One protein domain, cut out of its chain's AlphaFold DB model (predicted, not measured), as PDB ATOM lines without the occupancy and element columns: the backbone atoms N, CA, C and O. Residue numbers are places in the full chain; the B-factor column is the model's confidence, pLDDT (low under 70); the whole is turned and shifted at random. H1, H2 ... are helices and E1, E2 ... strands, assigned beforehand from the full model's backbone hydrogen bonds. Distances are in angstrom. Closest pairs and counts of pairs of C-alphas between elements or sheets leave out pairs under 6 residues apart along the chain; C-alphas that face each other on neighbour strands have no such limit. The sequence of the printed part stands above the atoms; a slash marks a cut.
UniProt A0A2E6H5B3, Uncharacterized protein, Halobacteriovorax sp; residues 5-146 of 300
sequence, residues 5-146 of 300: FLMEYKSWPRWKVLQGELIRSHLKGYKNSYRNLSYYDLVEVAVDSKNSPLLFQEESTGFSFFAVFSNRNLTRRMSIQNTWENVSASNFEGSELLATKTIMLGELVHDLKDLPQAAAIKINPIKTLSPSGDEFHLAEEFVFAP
ATOM      1  N   PHE A   5      66.131 105.300  92.936       61.84
ATOM      2  CA  PHE A   5      67.289 105.942  93.545       61.84
ATOM      3  C   PHE A   5      67.250 107.482  93.415       61.84
ATOM      4  O   PHE A   5      67.762 108.165  94.295       61.84
ATOM      5  N   LEU A   6      66.606 108.038  92.369       56.16
ATOM      6  CA  LEU A   6      66.476 109.490  92.163       56.16
ATOM      7  C   LEU A   6      65.504 110.165  93.143       56.16
ATOM      8  O   LEU A   6      65.599 111.372  93.344       56.16
ATOM      9  N   MET A   7      64.590 109.413  93.770       53.97
ATOM     10  CA  MET A   7      63.572 109.977  94.671       53.97
ATOM     11  C   MET A   7      64.092 110.262  96.091       53.97
ATOM     12  O   MET A   7      63.446 110.994  96.838       53.97
ATOM     13  N   GLU A   8      65.259 109.729  96.472       58.12
ATOM     14  CA  GLU A   8      65.785 109.796  97.847       58.12
ATOM     15  C   GLU A   8      67.003 110.733  98.016       58.12
ATOM     16  O   GLU A   8      67.541 110.865  99.114       58.12
ATOM     17  N   TYR A   9      67.454 111.417  96.957       66.31
ATOM     18  CA  TYR A   9      68.793 112.021  96.931       66.31
ATOM     19  C   TYR A   9      69.033 113.265  97.772       66.31
ATOM     20  O   TYR A   9      70.185 113.534  98.108       66.31
ATOM     21  N   LYS A  10      67.997 114.022  98.138       60.62
ATOM     22  CA  LYS A  10      68.199 115.283  98.873       60.62
ATOM     23  C   LYS A  10      68.880 115.090 100.234       60.62
ATOM     24  O   LYS A  10      69.438 116.043 100.764       60.62
ATOM     25  N   SER A  11      68.839 113.881 100.798       63.56
ATOM     26  CA  SER A  11      69.497 113.536 102.063       63.56
ATOM     27  C   SER A  11      70.806 112.756 101.894       63.56
ATOM     28  O   SER A  11      71.475 112.473 102.887       63.56
ATOM     29  N   TRP A  12      71.177 112.373 100.670       77.25
ATOM     30  CA  TRP A  12      72.349 111.535 100.430       77.25
ATOM     31  C   TRP A  12      73.626 112.373 100.290       77.25
ATOM     32  O   TRP A  12      73.591 113.496  99.784       77.25
ATOM     33  N   PRO A  13      74.789 111.823 100.683       80.88
ATOM     34  CA  PRO A  13      76.059 112.492 100.454       80.88
ATOM     35  C   PRO A  13      76.336 112.614  98.950       80.88
ATOM     36  O   PRO A  13      76.066 111.691  98.174       80.88
ATOM     37  N   ARG A  14      76.930 113.744  98.544       84.44
ATOM     38  CA  ARG A  14      77.146 114.116  97.133       84.44
ATOM     39  C   ARG A  14      77.795 113.003  96.310       84.44
ATOM     40  O   ARG A  14      77.337 112.717  95.211       84.44
ATOM     41  N   TRP A  15      78.822 112.332  96.834       87.19
ATOM     42  CA  TRP A  15      79.525 111.268  96.107       87.19
ATOM     43  C   TRP A  15      78.601 110.103  95.708       87.19
ATOM     44  O   TRP A  15      78.744 109.554  94.617       87.19
ATOM     45  N   LYS A  16      77.627 109.754  96.557       88.25
ATOM     46  CA  LYS A  16      76.677 108.660  96.317       88.25
ATOM     47  C   LYS A  16      75.645 109.048  95.258       88.25
ATOM     48  O   LYS A  16      75.206 108.202  94.480       88.25
ATOM     49  N   VAL A  17      75.304 110.336  95.200       88.12
ATOM     50  CA  VAL A  17      74.485 110.910  94.125       88.12
ATOM     51  C   VAL A  17      75.213 110.799  92.791       88.12
ATOM     52  O   VAL A  17      74.729 110.122  91.888       88.12
ATOM     53  N   LEU A  18      76.445 111.310  92.719       89.81
ATOM     54  CA  LEU A  18      77.276 111.235  91.511       89.81
ATOM     55  C   LEU A  18      77.530 109.781  91.068       89.81
ATOM     56  O   LEU A  18      77.534 109.477  89.877       89.81
ATOM     57  N   GLN A  19      77.690 108.841  92.006       89.81
ATOM     58  CA  GLN A  19      77.837 107.419  91.677       89.81
ATOM     59  C   GLN A  19      76.605 106.854  90.952       89.81
ATOM     60  O   GLN A  19      76.747 106.043  90.028       89.81
ATOM     61  N   GLY A  20      75.403 107.267  91.355       88.06
ATOM     62  CA  GLY A  20      74.169 106.883  90.677       88.06
ATOM     63  C   GLY A  20      73.901 107.669  89.397       88.06
ATOM     64  O   GLY A  20      73.080 107.248  88.599       88.06
ATOM     65  N   GLU A  21      74.624 108.746  89.117       90.00
ATOM     66  CA  GLU A  21      74.540 109.458  87.834       90.00
ATOM     67  C   GLU A  21      75.464 108.871  86.753       90.00
ATOM     68  O   GLU A  21      75.384 109.244  85.581       90.00
ATOM     69  N   LEU A  22      76.333 107.920  87.113       91.44
ATOM     70  CA  LEU A  22      77.150 107.190  86.147       91.44
ATOM     71  C   LEU A  22      76.270 106.337  85.226       91.44
ATOM     72  O   LEU A  22      75.585 105.417  85.675       91.44
ATOM     73  N   ILE A  23      76.387 106.537  83.912       91.19
ATOM     74  CA  ILE A  23      75.621 105.765  82.916       91.19
ATOM     75  C   ILE A  23      75.868 104.258  83.068       91.19
ATOM     76  O   ILE A  23      74.935 103.456  83.003       91.19
ATOM     77  N   ARG A  24      77.118 103.857  83.332       88.94
ATOM     78  CA  ARG A  24      77.490 102.443  83.514       88.94
ATOM     79  C   ARG A  24      76.849 101.776  84.734       88.94
ATOM     80  O   ARG A  24      76.798 100.549  84.773       88.94
ATOM     81  N   SER A  25      76.369 102.552  85.709       86.56
ATOM     82  CA  SER A  25      75.605 102.022  86.844       86.56
ATOM     83  C   SER A  25      74.240 101.480  86.395       86.56
ATOM     84  O   SER A  25      73.696 100.589  87.042       86.56
ATOM     85  N   HIS A  26      73.734 101.945  85.245       84.56
ATOM     86  CA  HIS A  26      72.402 101.618  84.717       84.56
ATOM     87  C   HIS A  26      72.436 100.794  83.431       84.56
ATOM     88  O   HIS A  26      71.598  99.916  83.229       84.56
ATOM     89  N   LEU A  27      73.418 101.042  82.561       86.12
ATOM     90  CA  LEU A  27      73.581 100.362  81.275       86.12
ATOM     91  C   LEU A  27      74.827  99.483  81.278       86.12
ATOM     92  O   LEU A  27      75.942  99.928  80.991       86.12
ATOM     93  N   LYS A  28      74.625  98.191  81.555       81.00
ATOM     94  CA  LYS A  28      75.691  97.191  81.440       81.00
ATOM     95  C   LYS A  28      76.195  97.139  79.996       81.00
ATOM     96  O   LYS A  28      75.433  96.840  79.083       81.00
ATOM     97  N   GLY A  29      77.487  97.401  79.806       79.38
ATOM     98  CA  GLY A  29      78.128  97.386  78.489       79.38
ATOM     99  C   GLY A  29      78.078  98.711  77.726       79.38
ATOM    100  O   GLY A  29      78.490  98.733  76.566       79.38
ATOM    101  N   TYR A  30      77.620  99.806  78.352       84.75
ATOM    102  CA  TYR A  30      77.768 101.143  77.774       84.75
ATOM    103  C   TYR A  30      79.243 101.425  77.463       84.75
ATOM    104  O   TYR A  30      80.116 101.232  78.314       84.75
ATOM    105  N   LYS A  31      79.525 101.854  76.230       83.62
ATOM    106  CA  LYS A  31      80.875 102.207  75.790       83.62
ATOM    107  C   LYS A  31      81.057 103.709  75.925       83.62
ATOM    108  O   LYS A  31      80.403 104.462  75.210       83.62
ATOM    109  N   ASN A  32      81.962 104.118  76.806       85.06
ATOM    110  CA  ASN A  32      82.325 105.521  76.958       85.06
ATOM    111  C   ASN A  32      82.826 106.098  75.626       85.06
ATOM    112  O   ASN A  32      83.492 105.417  74.841       85.06
ATOM    113  N   SER A  33      82.526 107.372  75.390       84.44
ATOM    114  CA  SER A  33      82.924 108.099  74.179       84.44
ATOM    115  C   SER A  33      84.374 108.596  74.245       84.44
ATOM    116  O   SER A  33      84.863 109.228  73.309       84.44
ATOM    117  N   TYR A  34      85.068 108.322  75.349       80.81
ATOM    118  CA  TYR A  34      86.474 108.633  75.582       80.81
ATOM    119  C   TYR A  34      87.227 107.359  76.001       80.81
ATOM    120  O   TYR A  34      86.626 106.410  76.507       80.81
ATOM    121  N   ARG A  35      88.545 107.313  75.756       71.56
ATOM    122  CA  ARG A  35      89.388 106.157  76.126       71.56
ATOM    123  C   ARG A  35      89.932 106.273  77.542       71.56
ATOM    124  O   ARG A  35      89.779 105.335  78.305       71.56
ATOM    125  N   ASN A  36      90.546 107.411  77.840       69.88
ATOM    126  CA  ASN A  36      90.935 107.902  79.156       69.88
ATOM    127  C   ASN A  36      91.003 109.426  79.030       69.88
ATOM    128  O   ASN A  36      91.331 109.926  77.955       69.88
ATOM    129  N   LEU A  37      90.626 110.132  80.087       79.25
ATOM    130  CA  LEU A  37      90.966 111.538  80.250       79.25
ATOM    131  C   LEU A  37      92.037 111.579  81.335       79.25
ATOM    132  O   LEU A  37      91.986 110.784  82.264       79.25
ATOM    133  N   SER A  38      93.012 112.450  81.177       83.44
ATOM    134  CA  SER A  38      94.117 112.706  82.090       83.44
ATOM    135  C   SER A  38      94.231 114.210  82.298       83.44
ATOM    136  O   SER A  38      93.599 114.996  81.583       83.44
ATOM    137  N   TYR A  39      95.071 114.628  83.242       86.44
ATOM    138  CA  TYR A  39      95.344 116.048  83.484       86.44
ATOM    139  C   TYR A  39      95.725 116.828  82.202       86.44
ATOM    140  O   TYR A  39      95.433 118.017  82.080       86.44
ATOM    141  N   TYR A  40      96.339 116.163  81.219       90.38
ATOM    142  CA  TYR A  40      96.884 116.791  80.012       90.38
ATOM    143  C   TYR A  40      95.997 116.671  78.766       90.38
ATOM    144  O   TYR A  40      96.380 117.155  77.700       90.38
ATOM    145  N   ASP A  41      94.829 116.037  78.869       90.12
ATOM    146  CA  ASP A  41      93.943 115.876  77.717       90.12
ATOM    147  C   ASP A  41      93.172 117.162  77.403       90.12
ATOM    148  O   ASP A  41      92.699 117.872  78.295       90.12
ATOM    149  N   LEU A  42      93.030 117.446  76.106       94.19
ATOM    150  CA  LEU A  42      92.198 118.540  75.615       94.19
ATOM    151  C   LEU A  42      90.724 118.144  75.677       94.19
ATOM    152  O   LEU A  42      90.322 117.095  75.170       94.19
ATOM    153  N   VAL A  43      89.920 119.026  76.256       95.81
ATOM    154  CA  VAL A  43      88.475 118.865  76.396       95.81
ATOM    155  C   VAL A  43      87.754 120.127  75.937       95.81
ATOM    156  O   VAL A  43      88.297 121.230  75.957       95.81
ATOM    157  N   GLU A  44      86.502 119.961  75.533       96.94
ATOM    158  CA  GLU A  44      85.588 121.061  75.245       96.94
ATOM    159  C   GLU A  44      84.795 121.381  76.512       96.94
ATOM    160  O   GLU A  44      84.037 120.543  76.994       96.94
ATOM    161  N   VAL A  45      84.949 122.577  77.067       97.31
ATOM    162  CA  VAL A  45      84.235 123.008  78.280       97.31
ATOM    163  C   VAL A  45      83.058 123.875  77.878       97.31
ATOM    164  O   VAL A  45      83.237 124.792  77.078       97.31
ATOM    165  N   ALA A  46      81.870 123.616  78.431       96.50
ATOM    166  CA  ALA A  46      80.723 124.505  78.242       96.50
ATOM    167  C   ALA A  46      81.014 125.892  78.830       96.50
ATOM    168  O   ALA A  46      81.457 125.994  79.975       96.50
ATOM    169  N   VAL A  47      80.739 126.952  78.070       96.50
ATOM    170  CA  VAL A  47      81.004 128.336  78.489       96.50
ATOM    171  C   VAL A  47      79.787 129.240  78.372       96.50
ATOM    172  O   VAL A  47      78.870 128.993  77.589       96.50
ATOM    173  N   ASP A  48      79.798 130.310  79.159       94.06
ATOM    174  CA  ASP A  48      78.838 131.399  79.063       94.06
ATOM    175  C   ASP A  48      79.183 132.394  77.932       94.06
ATOM    176  O   ASP A  48      80.164 132.259  77.196       94.06
ATOM    177  N   SER A  49      78.374 133.450  77.811       92.06
ATOM    178  CA  SER A  49      78.590 134.538  76.841       92.06
ATOM    179  C   SER A  49      79.902 135.320  77.027       92.06
ATOM    180  O   SER A  49      80.299 136.059  76.126       92.06
ATOM    181  N   LYS A  50      80.578 135.170  78.171       94.00
ATOM    182  CA  LYS A  50      81.860 135.803  78.507       94.00
ATOM    183  C   LYS A  50      83.044 134.842  78.367       94.00
ATOM    184  O   LYS A  50      84.157 135.223  78.719       94.00
ATOM    185  N   ASN A  51      82.829 133.641  77.822       92.81
ATOM    186  CA  ASN A  51      83.839 132.592  77.666       92.81
ATOM    187  C   ASN A  51      84.343 131.991  79.002       92.81
ATOM    188  O   ASN A  51      85.422 131.387  79.060       92.81
ATOM    189  N   SER A  52      83.561 132.134  80.076       93.75
ATOM    190  CA  SER A  52      83.828 131.524  81.384       93.75
ATOM    191  C   SER A  52      83.141 130.158  81.499       93.75
ATOM    192  O   SER A  52      82.042 130.008  80.961       93.75
ATOM    193  N   PRO A  53      83.735 129.161  82.190       95.88
ATOM    194  CA  PRO A  53      83.096 127.860  82.403       95.88
ATOM    195  C   PRO A  53      81.699 127.992  83.021       95.88
ATOM    196  O   PRO A  53      81.514 128.684  84.022       95.88
ATOM    197  N   LEU A  54      80.714 127.322  82.424       95.06
ATOM    198  CA  LEU A  54      79.323 127.393  82.860       95.06
ATOM    199  C   LEU A  54      79.076 126.445  84.043       95.06
ATOM    200  O   LEU A  54      79.315 125.240  83.939       95.06
ATOM    201  N   LEU A  55      78.565 126.991  85.149       94.69
ATOM    202  CA  LEU A  55      78.120 126.219  86.308       94.69
ATOM    203  C   LEU A  55      76.646 125.838  86.139       94.69
ATOM    204  O   LEU A  55      75.766 126.698  86.176       94.69
ATOM    205  N   PHE A  56      76.380 124.546  85.982       93.31
ATOM    206  CA  PHE A  56      75.028 124.004  85.924       93.31
ATOM    207  C   PHE A  56      74.515 123.732  87.337       93.31
ATOM    208  O   PHE A  56      75.282 123.320  88.210       93.31
ATOM    209  N   GLN A  57      73.220 123.955  87.551       89.62
ATOM    210  CA  GLN A  57      72.511 123.640  88.790       89.62
ATOM    211  C   GLN A  57      71.507 122.532  88.494       89.62
ATOM    212  O   GLN A  57      70.728 122.640  87.550       89.62
ATOM    213  N   GLU A  58      71.545 121.463  89.275       84.44
ATOM    214  CA  GLU A  58      70.697 120.295  89.077       84.44
ATOM    215  C   GLU A  58      69.528 120.341  90.058       84.44
ATOM    216  O   GLU A  58      69.702 120.125  91.253       84.44
ATOM    217  N   GLU A  59      68.328 120.659  89.570       77.88
ATOM    218  CA  GLU A  59      67.151 120.875  90.427       77.88
ATOM    219  C   GLU A  59      66.758 119.626  91.231       77.88
ATOM    220  O   GLU A  59      66.350 119.727  92.392       77.88
ATOM    221  N   SER A  60      66.925 118.445  90.632       74.19
ATOM    222  CA  SER A  60      66.594 117.154  91.244       74.19
ATOM    223  C   SER A  60      67.442 116.848  92.482       74.19
ATOM    224  O   SER A  60      66.926 116.318  93.469       74.19
ATOM    225  N   THR A  61      68.726 117.216  92.467       77.75
ATOM    226  CA  THR A  61      69.684 116.882  93.534       77.75
ATOM    227  C   THR A  61      70.083 118.087  94.388       77.75
ATOM    228  O   THR A  61      70.522 117.917  95.523       77.75
ATOM    229  N   GLY A  62      69.905 119.307  93.878       78.38
ATOM    230  CA  GLY A  62      70.389 120.550  94.481       78.38
ATOM    231  C   GLY A  62      71.899 120.768  94.329       78.38
ATOM    232  O   GLY A  62      72.431 121.727  94.891       78.38
ATOM    233  N   PHE A  63      72.605 119.896  93.602       85.25
ATOM    234  CA  PHE A  63      74.044 120.020  93.391       85.25
ATOM    235  C   PHE A  63      74.375 120.797  92.121       85.25
ATOM    236  O   PHE A  63      73.598 120.873  91.172       85.25
ATOM    237  N   SER A  64      75.585 121.348  92.103       90.69
ATOM    238  CA  SER A  64      76.134 122.029  90.939       90.69
ATOM    239  C   SER A  64      77.282 121.248  90.313       90.69
ATOM    240  O   SER A  64      77.986 120.489  90.996       90.69
ATOM    241  N   PHE A  65      77.470 121.422  89.006       94.75
ATOM    242  CA  PHE A  65      78.542 120.776  88.256       94.75
ATOM    243  C   PHE A  65      79.000 121.611  87.057       94.75
ATOM    244  O   PHE A  65      78.263 122.449  86.536       94.75
ATOM    245  N   PHE A  66      80.214 121.333  86.589       96.56
ATOM    246  CA  PHE A  66      80.718 121.810  85.301       96.56
ATOM    247  C   PHE A  66      80.640 120.692  84.262       96.56
ATOM    248  O   PHE A  66      80.815 119.520  84.594       96.56
ATOM    249  N   ALA A  67      80.388 121.043  83.004       97.00
ATOM    250  CA  ALA A  67      80.292 120.083  81.910       97.00
ATOM    251  C   ALA A  67      81.517 120.166  80.999       97.00
ATOM    252  O   ALA A  67      81.841 121.241  80.482       97.00
ATOM    253  N   VAL A  68      82.146 119.017  80.752       96.69
ATOM    254  CA  VAL A  68      83.192 118.885  79.734       96.69
ATOM    255  C   VAL A  68      82.868 117.764  78.767       96.69
ATOM    256  O   VAL A  68      82.229 116.771  79.121       96.69
ATOM    257  N   PHE A  69      83.334 117.917  77.536       95.69
ATOM    258  CA  PHE A  69      83.074 116.992  76.452       95.69
ATOM    259  C   PHE A  69      84.389 116.553  75.815       95.69
ATOM    260  O   PHE A  69      85.241 117.377  75.491       95.69
ATOM    261  N   SER A  70      84.542 115.250  75.578       94.25
ATOM    262  CA  SER A  70      85.705 114.710  74.859       94.25
ATOM    263  C   SER A  70      85.694 115.064  73.368       94.25
ATOM    264  O   SER A  70      86.698 114.921  72.677       94.25
ATOM    265  N   ASN A  71      84.548 115.505  72.846       91.44
ATOM    266  CA  ASN A  71      84.387 116.006  71.491       91.44
ATOM    267  C   ASN A  71      83.237 117.015  71.458       91.44
ATOM    268  O   ASN A  71      82.186 116.778  72.054       91.44
ATOM    269  N   ARG A  72      83.394 118.094  70.689       92.00
ATOM    270  CA  ARG A  72      82.381 119.145  70.534       92.00
ATOM    271  C   ARG A  72      81.005 118.625  70.109       92.00
ATOM    272  O   ARG A  72      79.996 119.143  70.556       92.00
ATOM    273  N   ASN A  73      80.925 117.571  69.299       91.62
ATOM    274  CA  ASN A  73      79.642 116.992  68.884       91.62
ATOM    275  C   ASN A  73      78.833 116.407  70.054       91.62
ATOM    276  O   ASN A  73      77.612 116.282  69.952       91.62
ATOM    277  N   LEU A  74      79.487 116.059  71.165       93.31
ATOM    278  CA  LEU A  74      78.830 115.489  72.341       93.31
ATOM    279  C   LEU A  74      78.040 116.535  73.131       93.31
ATOM    280  O   LEU A  74      77.164 116.158  73.902       93.31
ATOM    281  N   THR A  75      78.243 117.833  72.875       93.38
ATOM    282  CA  THR A  75      77.440 118.897  73.500       93.38
ATOM    283  C   THR A  75      75.956 118.785  73.156       93.38
ATOM    284  O   THR A  75      75.114 119.260  73.909       93.38
ATOM    285  N   ARG A  76      75.611 118.133  72.036       91.44
ATOM    286  CA  ARG A  76      74.219 117.877  71.617       91.44
ATOM    287  C   ARG A  76      73.439 117.061  72.644       91.44
ATOM    288  O   ARG A  76      72.227 117.189  72.753       91.44
ATOM    289  N   ARG A  77      74.130 116.245  73.446       92.06
ATOM    290  CA  ARG A  77      73.516 115.457  74.527       92.06
ATOM    291  C   ARG A  77      72.937 116.330  75.645       92.06
ATOM    292  O   ARG A  77      72.155 115.844  76.454       92.06
ATOM    293  N   MET A  78      73.313 117.607  75.672       92.25
ATOM    294  CA  MET A  78      72.835 118.607  76.622       92.25
ATOM    295  C   MET A  78      71.865 119.617  75.995       92.25
ATOM    296  O   MET A  78      71.238 120.375  76.729       92.25
ATOM    297  N   SER A  79      71.738 119.660  74.662       85.88
ATOM    298  CA  SER A  79      70.891 120.651  73.977       85.88
ATOM    299  C   SER A  79      69.408 120.300  74.029       85.88
ATOM    300  O   SER A  79      68.559 121.181  73.971       85.88
ATOM    301  N   ILE A  80      69.093 119.008  74.117       85.62
ATOM    302  CA  ILE A  80      67.727 118.510  74.239       85.62
ATOM    303  C   ILE A  80      67.625 117.518  75.388       85.62
ATOM    304  O   ILE A  80      68.608 116.903  75.800       85.62
ATOM    305  N   GLN A  81      66.410 117.362  75.888       88.12
ATOM    306  CA  GLN A  81      66.077 116.322  76.843       88.12
ATOM    307  C   GLN A  81      66.003 114.971  76.122       88.12
ATOM    308  O   GLN A  81      65.229 114.812  75.179       88.12
ATOM    309  N   ASN A  82      66.798 114.003  76.570       88.75
ATOM    310  CA  ASN A  82      66.864 112.671  75.973       88.75
ATOM    311  C   ASN A  82      66.026 111.683  76.783       88.75
ATOM    312  O   ASN A  82      66.032 111.723  78.015       88.75
ATOM    313  N   THR A  83      65.328 110.777  76.098       86.44
ATOM    314  CA  THR A  83      64.662 109.653  76.760       86.44
ATOM    315  C   THR A  83      65.658 108.540  77.060       86.44
ATOM    316  O   THR A  83      66.775 108.499  76.536       86.44
ATOM    317  N   TRP A  84      65.253 107.579  77.884       82.38
ATOM    318  CA  TRP A  84      66.113 106.443  78.186       82.38
ATOM    319  C   TRP A  84      66.393 105.558  76.969       82.38
ATOM    320  O   TRP A  84      67.488 104.999  76.837       82.38
ATOM    321  N   GLU A  85      65.435 105.468  76.047       83.19
ATOM    322  CA  GLU A  85      65.621 104.805  74.760       83.19
ATOM    323  C   GLU A  85      66.736 105.484  73.957       83.19
ATOM    324  O   GLU A  85      67.591 104.787  73.409       83.19
ATOM    325  N   ASN A  86      66.795 106.824  73.956       85.75
ATOM    326  CA  ASN A  86      67.873 107.578  73.309       85.75
ATOM    327  C   ASN A  86      69.241 107.251  73.920       85.75
ATOM    328  O   ASN A  86      70.181 106.934  73.186       85.75
ATOM    329  N   VAL A  87      69.351 107.276  75.256       86.12
ATOM    330  CA  VAL A  87      70.611 106.976  75.961       86.12
ATOM    331  C   VAL A  87      71.068 105.544  75.686       86.12
ATOM    332  O   VAL A  87      72.229 105.316  75.341       86.12
ATOM    333  N   SER A  88      70.146 104.585  75.777       84.12
ATOM    334  CA  SER A  88      70.423 103.159  75.569       84.12
ATOM    335  C   SER A  88      70.848 102.853  74.134       84.12
ATOM    336  O   SER A  88      71.772 102.072  73.915       84.12
ATOM    337  N   ALA A  89      70.207 103.492  73.152       84.38
ATOM    338  CA  ALA A  89      70.542 103.348  71.738       84.38
ATOM    339  C   ALA A  89      71.748 104.202  71.305       84.38
ATOM    340  O   ALA A  89      72.197 104.078  70.168       84.38
ATOM    341  N   SER A  90      72.271 105.068  72.185       82.31
ATOM    342  CA  SER A  90      73.260 106.101  71.842       82.31
ATOM    343  C   SER A  90      72.823 106.987  70.664       82.31
ATOM    344  O   SER A  90      73.655 107.422  69.866       82.31
ATOM    345  N   ASN A  91      71.516 107.251  70.552       83.94
ATOM    346  CA  ASN A  91      70.931 108.094  69.511       83.94
ATOM    347  C   ASN A  91      70.516 109.445  70.103       83.94
ATOM    348  O   ASN A  91      69.500 109.526  70.791       83.94
ATOM    349  N   PHE A  92      71.297 110.489  69.827       85.31
ATOM    350  CA  PHE A  92      71.100 111.831  70.375       85.31
ATOM    351  C   PHE A  92      70.739 112.809  69.251       85.31
ATOM    352  O   PHE A  92      71.595 113.208  68.458       85.31
ATOM    353  N   GLU A  93      69.465 113.194  69.182       70.81
ATOM    354  CA  GLU A  93      68.912 114.052  68.129       70.81
ATOM    355  C   GLU A  93      68.969 115.534  68.537       70.81
ATOM    356  O   GLU A  93      67.966 116.152  68.861       70.81
ATOM    357  N   GLY A  94      70.166 116.125  68.541       69.62
ATOM    358  CA  GLY A  94      70.355 117.563  68.777       69.62
ATOM    359  C   GLY A  94      71.007 118.246  67.578       69.62
ATOM    360  O   GLY A  94      72.042 117.786  67.094       69.62
ATOM    361  N   SER A  95      70.426 119.338  67.080       70.50
ATOM    362  CA  SER A  95      71.064 120.175  66.050       70.50
ATOM    363  C   SER A  95      71.956 121.254  66.664       70.50
ATOM    364  O   SER A  95      73.007 121.574  66.104       70.50
ATOM    365  N   GLU A  96      71.565 121.783  67.823       82.88
ATOM    366  CA  GLU A  96      72.259 122.875  68.497       82.88
ATOM    367  C   GLU A  96      73.468 122.375  69.291       82.88
ATOM    368  O   GLU A  96      73.423 121.379  70.014       82.88
ATOM    369  N   LEU A  97      74.587 123.079  69.133       87.31
ATOM    370  CA  LEU A  97      75.795 122.860  69.919       87.31
ATOM    371  C   LEU A  97      75.848 123.910  71.021       87.31
ATOM    372  O   LEU A  97      75.638 125.092  70.750       87.31
ATOM    373  N   LEU A  98      76.184 123.489  72.241       90.94
ATOM    374  CA  LEU A  98      76.529 124.444  73.287       90.94
ATOM    375  C   LEU A  98      77.771 125.233  72.867       90.94
ATOM    376  O   LEU A  98      78.641 124.728  72.150       90.94
ATOM    377  N   ALA A  99      77.857 126.476  73.332       94.12
ATOM    378  CA  ALA A  99      79.093 127.233  73.244       94.12
ATOM    379  C   ALA A  99      80.158 126.530  74.097       94.12
ATOM    380  O   ALA A  99      79.930 126.244  75.275       94.12
ATOM    381  N   THR A 100      81.306 126.240  73.491       96.44
ATOM    382  CA  THR A 100      82.431 125.599  74.169       96.44
ATOM    383  C   THR A 100      83.734 126.333  73.907       96.44
ATOM    384  O   THR A 100      83.889 126.992  72.874       96.44
ATOM    385  N   LYS A 101      84.679 126.183  74.838       96.31
ATOM    386  CA  LYS A 101      86.096 126.482  74.621       96.31
ATOM    387  C   LYS A 101      86.918 125.205  74.768       96.31
ATOM    388  O   LYS A 101      86.660 124.412  75.674       96.31
ATOM    389  N   THR A 102      87.916 125.029  73.910       96.75
ATOM    390  CA  THR A 102      88.907 123.960  74.058       96.75
ATOM    391  C   THR A 102      89.940 124.376  75.104       96.75
ATOM    392  O   THR A 102      90.496 125.470  75.013       96.75
ATOM    393  N   ILE A 103      90.205 123.521  76.089       96.12
ATOM    394  CA  ILE A 103      91.197 123.754  77.152       96.12
ATOM    395  C   ILE A 103      91.788 122.414  77.608       96.12
ATOM    396  O   ILE A 103      91.173 121.365  77.401       96.12
ATOM    397  N   MET A 104      92.968 122.421  78.228       94.94
ATOM    398  CA  MET A 104      93.464 121.233  78.933       94.94
ATOM    399  C   MET A 104      92.638 120.994  80.201       94.94
ATOM    400  O   MET A 104      92.340 121.938  80.935       94.94
ATOM    401  N   LEU A 105      92.292 119.737  80.498       93.56
ATOM    402  CA  LEU A 105      91.512 119.396  81.694       93.56
ATOM    403  C   LEU A 105      92.175 119.913  82.980       93.56
ATOM    404  O   LEU A 105      91.496 120.456  83.845       93.56
ATOM    405  N   GLY A 106      93.497 119.795  83.088       92.44
ATOM    406  CA  GLY A 106      94.261 120.291  84.228       92.44
ATOM    407  C   GLY A 106      94.243 121.813  84.382       92.44
ATOM    408  O   GLY A 106      94.257 122.313  85.504       92.44
ATOM    409  N   GLU A 107      94.148 122.556  83.278       94.38
ATOM    410  CA  GLU A 107      94.001 124.017  83.303       94.38
ATOM    411  C   GLU A 107      92.597 124.408  83.779       94.38
ATOM    412  O   GLU A 107      92.473 125.269  84.642       94.38
ATOM    413  N   LEU A 108      91.547 123.693  83.345       95.56
ATOM    414  CA  LEU A 108      90.212 123.862  83.929       95.56
ATOM    415  C   LEU A 108      90.225 123.569  85.434       95.56
ATOM    416  O   LEU A 108      89.661 124.325  86.214       95.56
ATOM    417  N   VAL A 109      90.859 122.477  85.858       93.88
ATOM    418  CA  VAL A 109      90.968 122.132  87.283       93.88
ATOM    419  C   VAL A 109      91.676 123.244  88.060       93.88
ATOM    420  O   VAL A 109      91.234 123.601  89.149       93.88
ATOM    421  N   HIS A 110      92.727 123.830  87.483       92.38
ATOM    422  CA  HIS A 110      93.425 124.968  88.067       92.38
ATOM    423  C   HIS A 110      92.536 126.215  88.168       92.38
ATOM    424  O   HIS A 110      92.530 126.857  89.216       92.38
ATOM    425  N   ASP A 111      91.759 126.530  87.129       93.38
ATOM    426  CA  ASP A 111      90.818 127.661  87.109       93.38
ATOM    427  C   ASP A 111      89.719 127.532  88.179       93.38
ATOM    428  O   ASP A 111      89.167 128.529  88.643       93.38
ATOM    429  N   LEU A 112      89.381 126.300  88.572       93.75
ATOM    430  CA  LEU A 112      88.313 125.999  89.528       93.75
ATOM    431  C   LEU A 112      88.789 125.895  90.986       93.75
ATOM    432  O   LEU A 112      87.954 125.736  91.879       93.75
ATOM    433  N   LYS A 113      90.097 125.997  91.253       91.19
ATOM    434  CA  LYS A 113      90.668 125.774  92.594       91.19
ATOM    435  C   LYS A 113      90.199 126.785  93.648       91.19
ATOM    436  O   LYS A 113      90.188 126.469  94.829       91.19
ATOM    437  N   ASP A 114      89.819 127.992  93.235       90.44
ATOM    438  CA  ASP A 114      89.436 129.081  94.148       90.44
ATOM    439  C   ASP A 114      87.934 129.054  94.505       90.44
ATOM    440  O   ASP A 114      87.399 129.990  95.105       90.44
ATOM    441  N   LEU A 115      87.219 127.991  94.120       88.56
ATOM    442  CA  LEU A 115      85.833 127.774  94.520       88.56
ATOM    443  C   LEU A 115      85.723 127.457  96.023       88.56
ATOM    444  O   LEU A 115      86.637 126.883  96.606       88.56
ATOM    445  N   PRO A 116      84.574 127.752  96.661       83.12
ATOM    446  CA  PRO A 116      84.386 127.507  98.095       83.12
ATOM    447  C   PRO A 116      84.336 126.018  98.471       83.12
ATOM    448  O   PRO A 116      84.391 125.680  99.647       83.12
ATOM    449  N   GLN A 117      84.176 125.126  97.493       84.69
ATOM    450  CA  GLN A 117      84.108 123.681  97.691       84.69
ATOM    451  C   GLN A 117      84.626 122.955  96.450       84.69
ATOM    452  O   GLN A 117      84.531 123.487  95.340       84.69
ATOM    453  N   ALA A 118      85.092 121.716  96.632       86.94
ATOM    454  CA  ALA A 118      85.534 120.875  95.526       86.94
ATOM    455  C   ALA A 118      84.436 120.758  94.453       86.94
ATOM    456  O   ALA A 118      83.258 120.482  94.739       86.94
ATOM    457  N   ALA A 119      84.818 120.995  93.199       90.69
ATOM    458  CA  ALA A 119      83.880 121.013  92.087       90.69
ATOM    459  C   ALA A 119      83.786 119.635  91.435       90.69
ATOM    460  O   ALA A 119      84.794 118.974  91.197       90.69
ATOM    461  N   ALA A 120      82.565 119.214  91.111       93.19
ATOM    462  CA  ALA A 120      82.334 118.044  90.280       93.19
ATOM    463  C   ALA A 120      82.269 118.475  88.811       93.19
ATOM    464  O   ALA A 120      81.511 119.377  88.446       93.19
ATOM    465  N   ILE A 121      83.046 117.805  87.973       95.38
ATOM    466  CA  ILE A 121      83.061 117.979  86.527       95.38
ATOM    467  C   ILE A 121      82.462 116.710  85.913       95.38
ATOM    468  O   ILE A 121      83.034 115.626  86.050       95.38
ATOM    469  N   LYS A 122      81.308 116.830  85.250       95.94
ATOM    470  CA  LYS A 122      80.670 115.732  84.509       95.94
ATOM    471  C   LYS A 122      81.333 115.598  83.137       95.94
ATOM    472  O   LYS A 122      81.373 116.564  82.371       95.94
ATOM    473  N   ILE A 123      81.815 114.399  82.819       95.38
ATOM    474  CA  ILE A 123      82.370 114.059  81.506       95.38
ATOM    475  C   ILE A 123      81.249 113.565  80.591       95.38
ATOM    476  O   ILE A 123      80.555 112.596  80.913       95.38
ATOM    477  N   ASN A 124      81.119 114.200  79.424       95.06
ATOM    478  CA  ASN A 124      80.126 113.889  78.396       95.06
ATOM    479  C   ASN A 124      78.696 113.765  78.957       95.06
ATOM    480  O   ASN A 124      78.050 112.734  78.729       95.06
ATOM    481  N   PRO A 125      78.202 114.772  79.706       95.50
ATOM    482  CA  PRO A 125      76.909 114.671  80.354       95.50
ATOM    483  C   PRO A 125      75.761 114.554  79.348       95.50
ATOM    484  O   PRO A 125      75.845 115.018  78.207       95.50
ATOM    485  N   ILE A 126      74.677 113.928  79.799       93.88
ATOM    486  CA  ILE A 126      73.454 113.697  79.036       93.88
ATOM    487  C   ILE A 126      72.277 114.210  79.847       93.88
ATOM    488  O   ILE A 126      72.008 113.699  80.933       93.88
ATOM    489  N   LYS A 127      71.557 115.181  79.292       92.69
ATOM    490  CA  LYS A 127      70.333 115.718  79.881       92.69
ATOM    491  C   LYS A 127      69.174 114.737  79.685       92.69
ATOM    492  O   LYS A 127      68.906 114.317  78.555       92.69
ATOM    493  N   THR A 128      68.498 114.372  80.772       89.19
ATOM    494  CA  THR A 128      67.412 113.374  80.834       89.19
ATOM    495  C   THR A 128      66.373 113.757  81.907       89.19
ATOM    496  O   THR A 128      66.558 114.737  82.627       89.19
ATOM    497  N   LEU A 129      65.267 113.007  82.005       82.44
ATOM    498  CA  LEU A 129      64.254 113.158  83.061       82.44
ATOM    499  C   LEU A 129      64.229 111.986  84.022       82.44
ATOM    500  O   LEU A 129      64.296 110.826  83.601       82.44
ATOM    501  N   SER A 130      64.071 112.300  85.304       73.94
ATOM    502  CA  SER A 130      63.799 111.326  86.351       73.94
ATOM    503  C   SER A 130      62.408 110.704  86.141       73.94
ATOM    504  O   SER A 130      61.580 111.246  85.403       73.94
ATOM    505  N   PRO A 131      62.083 109.595  86.829       68.38
ATOM    506  CA  PRO A 131      60.719 109.062  86.837       68.38
ATOM    507  C   PRO A 131      59.674 110.054  87.354       68.38
ATOM    508  O   PRO A 131      58.513 109.960  86.965       68.38
ATOM    509  N   SER A 132      60.076 110.984  88.228       68.94
ATOM    510  CA  SER A 132      59.225 112.062  88.745       68.94
ATOM    511  C   SER A 132      59.034 113.215  87.754       68.94
ATOM    512  O   SER A 132      58.198 114.079  87.998       68.94
ATOM    513  N   GLY A 133      59.749 113.205  86.622       74.69
ATOM    514  CA  GLY A 133      59.697 114.253  85.604       74.69
ATOM    515  C   GLY A 133      60.650 115.422  85.856       74.69
ATOM    516  O   GLY A 133      60.576 116.410  85.132       74.69
ATOM    517  N   ASP A 134      61.543 115.307  86.840       80.50
ATOM    518  CA  ASP A 134      62.548 116.323  87.148       80.50
ATOM    519  C   ASP A 134      63.768 116.170  86.238       80.50
ATOM    520  O   ASP A 134      64.203 115.059  85.916       80.50
ATOM    521  N   GLU A 135      64.354 117.294  85.840       84.06
ATOM    522  CA  GLU A 135      65.567 117.299  85.031       84.06
ATOM    523  C   GLU A 135      66.775 116.789  85.828       84.06
ATOM    524  O   GLU A 135      67.022 117.184  86.975       84.06
ATOM    525  N   PHE A 136      67.558 115.913  85.200       87.62
ATOM    526  CA  PHE A 136      68.846 115.485  85.727       87.62
ATOM    527  C   PHE A 136      69.826 115.126  84.606       87.62
ATOM    528  O   PHE A 136      69.449 114.935  83.446       87.62
ATOM    529  N   HIS A 137      71.102 115.032  84.961       92.19
ATOM    530  CA  HIS A 137      72.190 114.781  84.036       92.19
ATOM    531  C   HIS A 137      72.946 113.519  84.420       92.19
ATOM    532  O   HIS A 137      73.588 113.445  85.468       92.19
ATOM    533  N   LEU A 138      72.933 112.550  83.514       92.62
ATOM    534  CA  LEU A 138      73.832 111.407  83.584       92.62
ATOM    535  C   LEU A 138      75.212 111.796  83.065       92.62
ATOM    536  O   LEU A 138      75.322 112.692  82.232       92.62
ATOM    537  N   ALA A 139      76.254 111.095  83.497       94.31
ATOM    538  CA  ALA A 139      77.612 111.300  83.004       94.31
ATOM    539  C   ALA A 139      78.292 109.976  82.645       94.31
ATOM    540  O   ALA A 139      78.028 108.927  83.245       94.31
ATOM    541  N   GLU A 140      79.198 110.019  81.667       93.56
ATOM    542  CA  GLU A 140      80.048 108.864  81.361       93.56
ATOM    543  C   GLU A 140      81.081 108.637  82.473       93.56
ATOM    544  O   GLU A 140      81.405 107.490  82.793       93.56
ATOM    545  N   GLU A 141      81.574 109.725  83.073       92.44
ATOM    546  CA  GLU A 141      82.498 109.729  84.209       92.44
ATOM    547  C   GLU A 141      82.505 111.095  84.908       92.44
ATOM    548  O   GLU A 141      81.899 112.057  84.426       92.44
ATOM    549  N   PHE A 142      83.201 111.176  86.039       92.25
ATOM    550  CA  PHE A 142      83.372 112.395  86.822       92.25
ATOM    551  C   PHE A 142      84.840 112.686  87.094       92.25
ATOM    552  O   PHE A 142      85.642 111.768  87.253       92.25
ATOM    553  N   VAL A 143      85.146 113.971  87.224       92.62
ATOM    554  CA  VAL A 143      86.427 114.484  87.707       92.62
ATOM    555  C   VAL A 143      86.155 115.459  88.852       92.62
ATOM    556  O   VAL A 143      85.216 116.251  88.778       92.62
ATOM    557  N   PHE A 144      86.948 115.393  89.918       91.94
ATOM    558  CA  PHE A 144      86.865 116.307  91.053       91.94
ATOM    559  C   PHE A 144      87.993 117.328  90.976       91.94
ATOM    560  O   PHE A 144      89.163 116.956  91.026       91.94
ATOM    561  N   ALA A 145      87.644 118.609  90.874       92.69
ATOM    562  CA  ALA A 145      88.617 119.682  91.011       92.69
ATOM    563  C   ALA A 145      88.825 119.976  92.509       92.69
ATOM    564  O   ALA A 145      87.848 120.342  93.178       92.69
ATOM    565  N   PRO A 146      90.044 119.786  93.049       91.38
ATOM    566  CA  PRO A 146      90.358 120.174  94.417       91.38
ATOM    567  C   PRO A 146      90.296 121.695  94.574       91.38
ATOM    568  O   PRO A 146      90.434 122.442  93.606       91.38
TER     569      PRO A 146
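AT A GLANCE: This is residues 5 to 146 of the 300 residues of an uncharacterized protein of Halobacteriovorax sp (UniProt A0A2E6H5B3). A strongly twisted six-stranded sheet forms the core, with H3 over one face and H5 on the opposite face. At one end of the sheet E5 turns sharply into E6, and the hairpin of E6 and E7 folds back into E8, making a two-stranded wing that meets H3; H1 lies beside the turn from E7 to E8, with H2 next to it. The printed part has 142 residues, in the order H1 H2 E1 E2 E3 H3 H4 E4 H5 E5 E6 E7 E8, a mixed class with 70 residues, under half, in named elements. The large sheet is mixed and branched at E3; the small one is antiparallel. The whole is compact and rounded, with a radius of gyration of the C-alphas of 14.4 A and spans of 36 by 35 by 29 A.

IN THESE COORDINATES: H1 is residues 14 to 21, 10.7 A long, starting at C-alpha 14 (77.146, 114.116, 97.133). H2 is 23 to 26. E1 is 42 to 46, 13.2 A, E2 55 to 57, and E3 64 to 69, 16.8 A. H3 is 72 to 79, 12.1 A, and H4 84 to 89. E4 is 100 to 104, 12.8 A, and H5 105 to 111. E5 is 119 to 123, 12.8 A, E6 126 to 129, and E7 135 to 138. E8, 141 to 145, is 13.5 A long and ends at C-alpha 145 (88.617, 119.682, 91.011).

HOW THE PARTS SIT: E1 and E2 lie on one side of E3, E5 on the other. E3 and E5 are parallel, with N 122 and O 66 at 2.8 A. The other neighbours are antiparallel: E1 and E3 (N 69 and O 44, 2.8 A), E1 and E4 (N 43 and O 103, 2.9 A), the hairpin E2 and E3 (N 56 and O 65, 2.9 A), and E5 and E8 (N 121 and O 143, 2.8 A). H3 is over E3 at a height over the sheet of 8.9 A, along the strands; it is only just not over E1, on which 2 of its C-alphas fall. H5 is on the opposite face; the C-alphas of Val 109 and Ala 145 in E8, its closest, are 5.0 A apart. E5 runs on into E6 at 98 degrees, and E7 into E8 at 95. E6 and E7 form a hairpin, N 126 and O 138 at 2.8 A. The closest C-alphas of H3 and E6, Arg 77 and Ile 126, are 4.8 A apart; those of H4 and E6, Trp 84 and Thr 128, 7.5 A. H1 only grazes the large sheet; its closest C-alpha to E7 is Glu 21, 4.7 A from Leu 138. H1 and H2 are close but not clearly touching, with C-alphas 19 and 25 at 7.6 A. Every O i to N i+4 pair is within hydrogen-bond range in H1, H4 and H5; H3 has 1 of 4, but 5 of 5 O i to N i+3 pairs, and H2 is too short for an i+4 pair.

THE WHOLE: The two C-alphas farthest apart, Lys 28 and Lys 50, are 39.2 A from each other. The printed part has no cut. The one long link is H2 to E1, 15 residues, 27 to 41. Mean pLDDT of the printed part is 87.0; it is under 70 at residues 5 to 11, 36, 94 and 131 to 132.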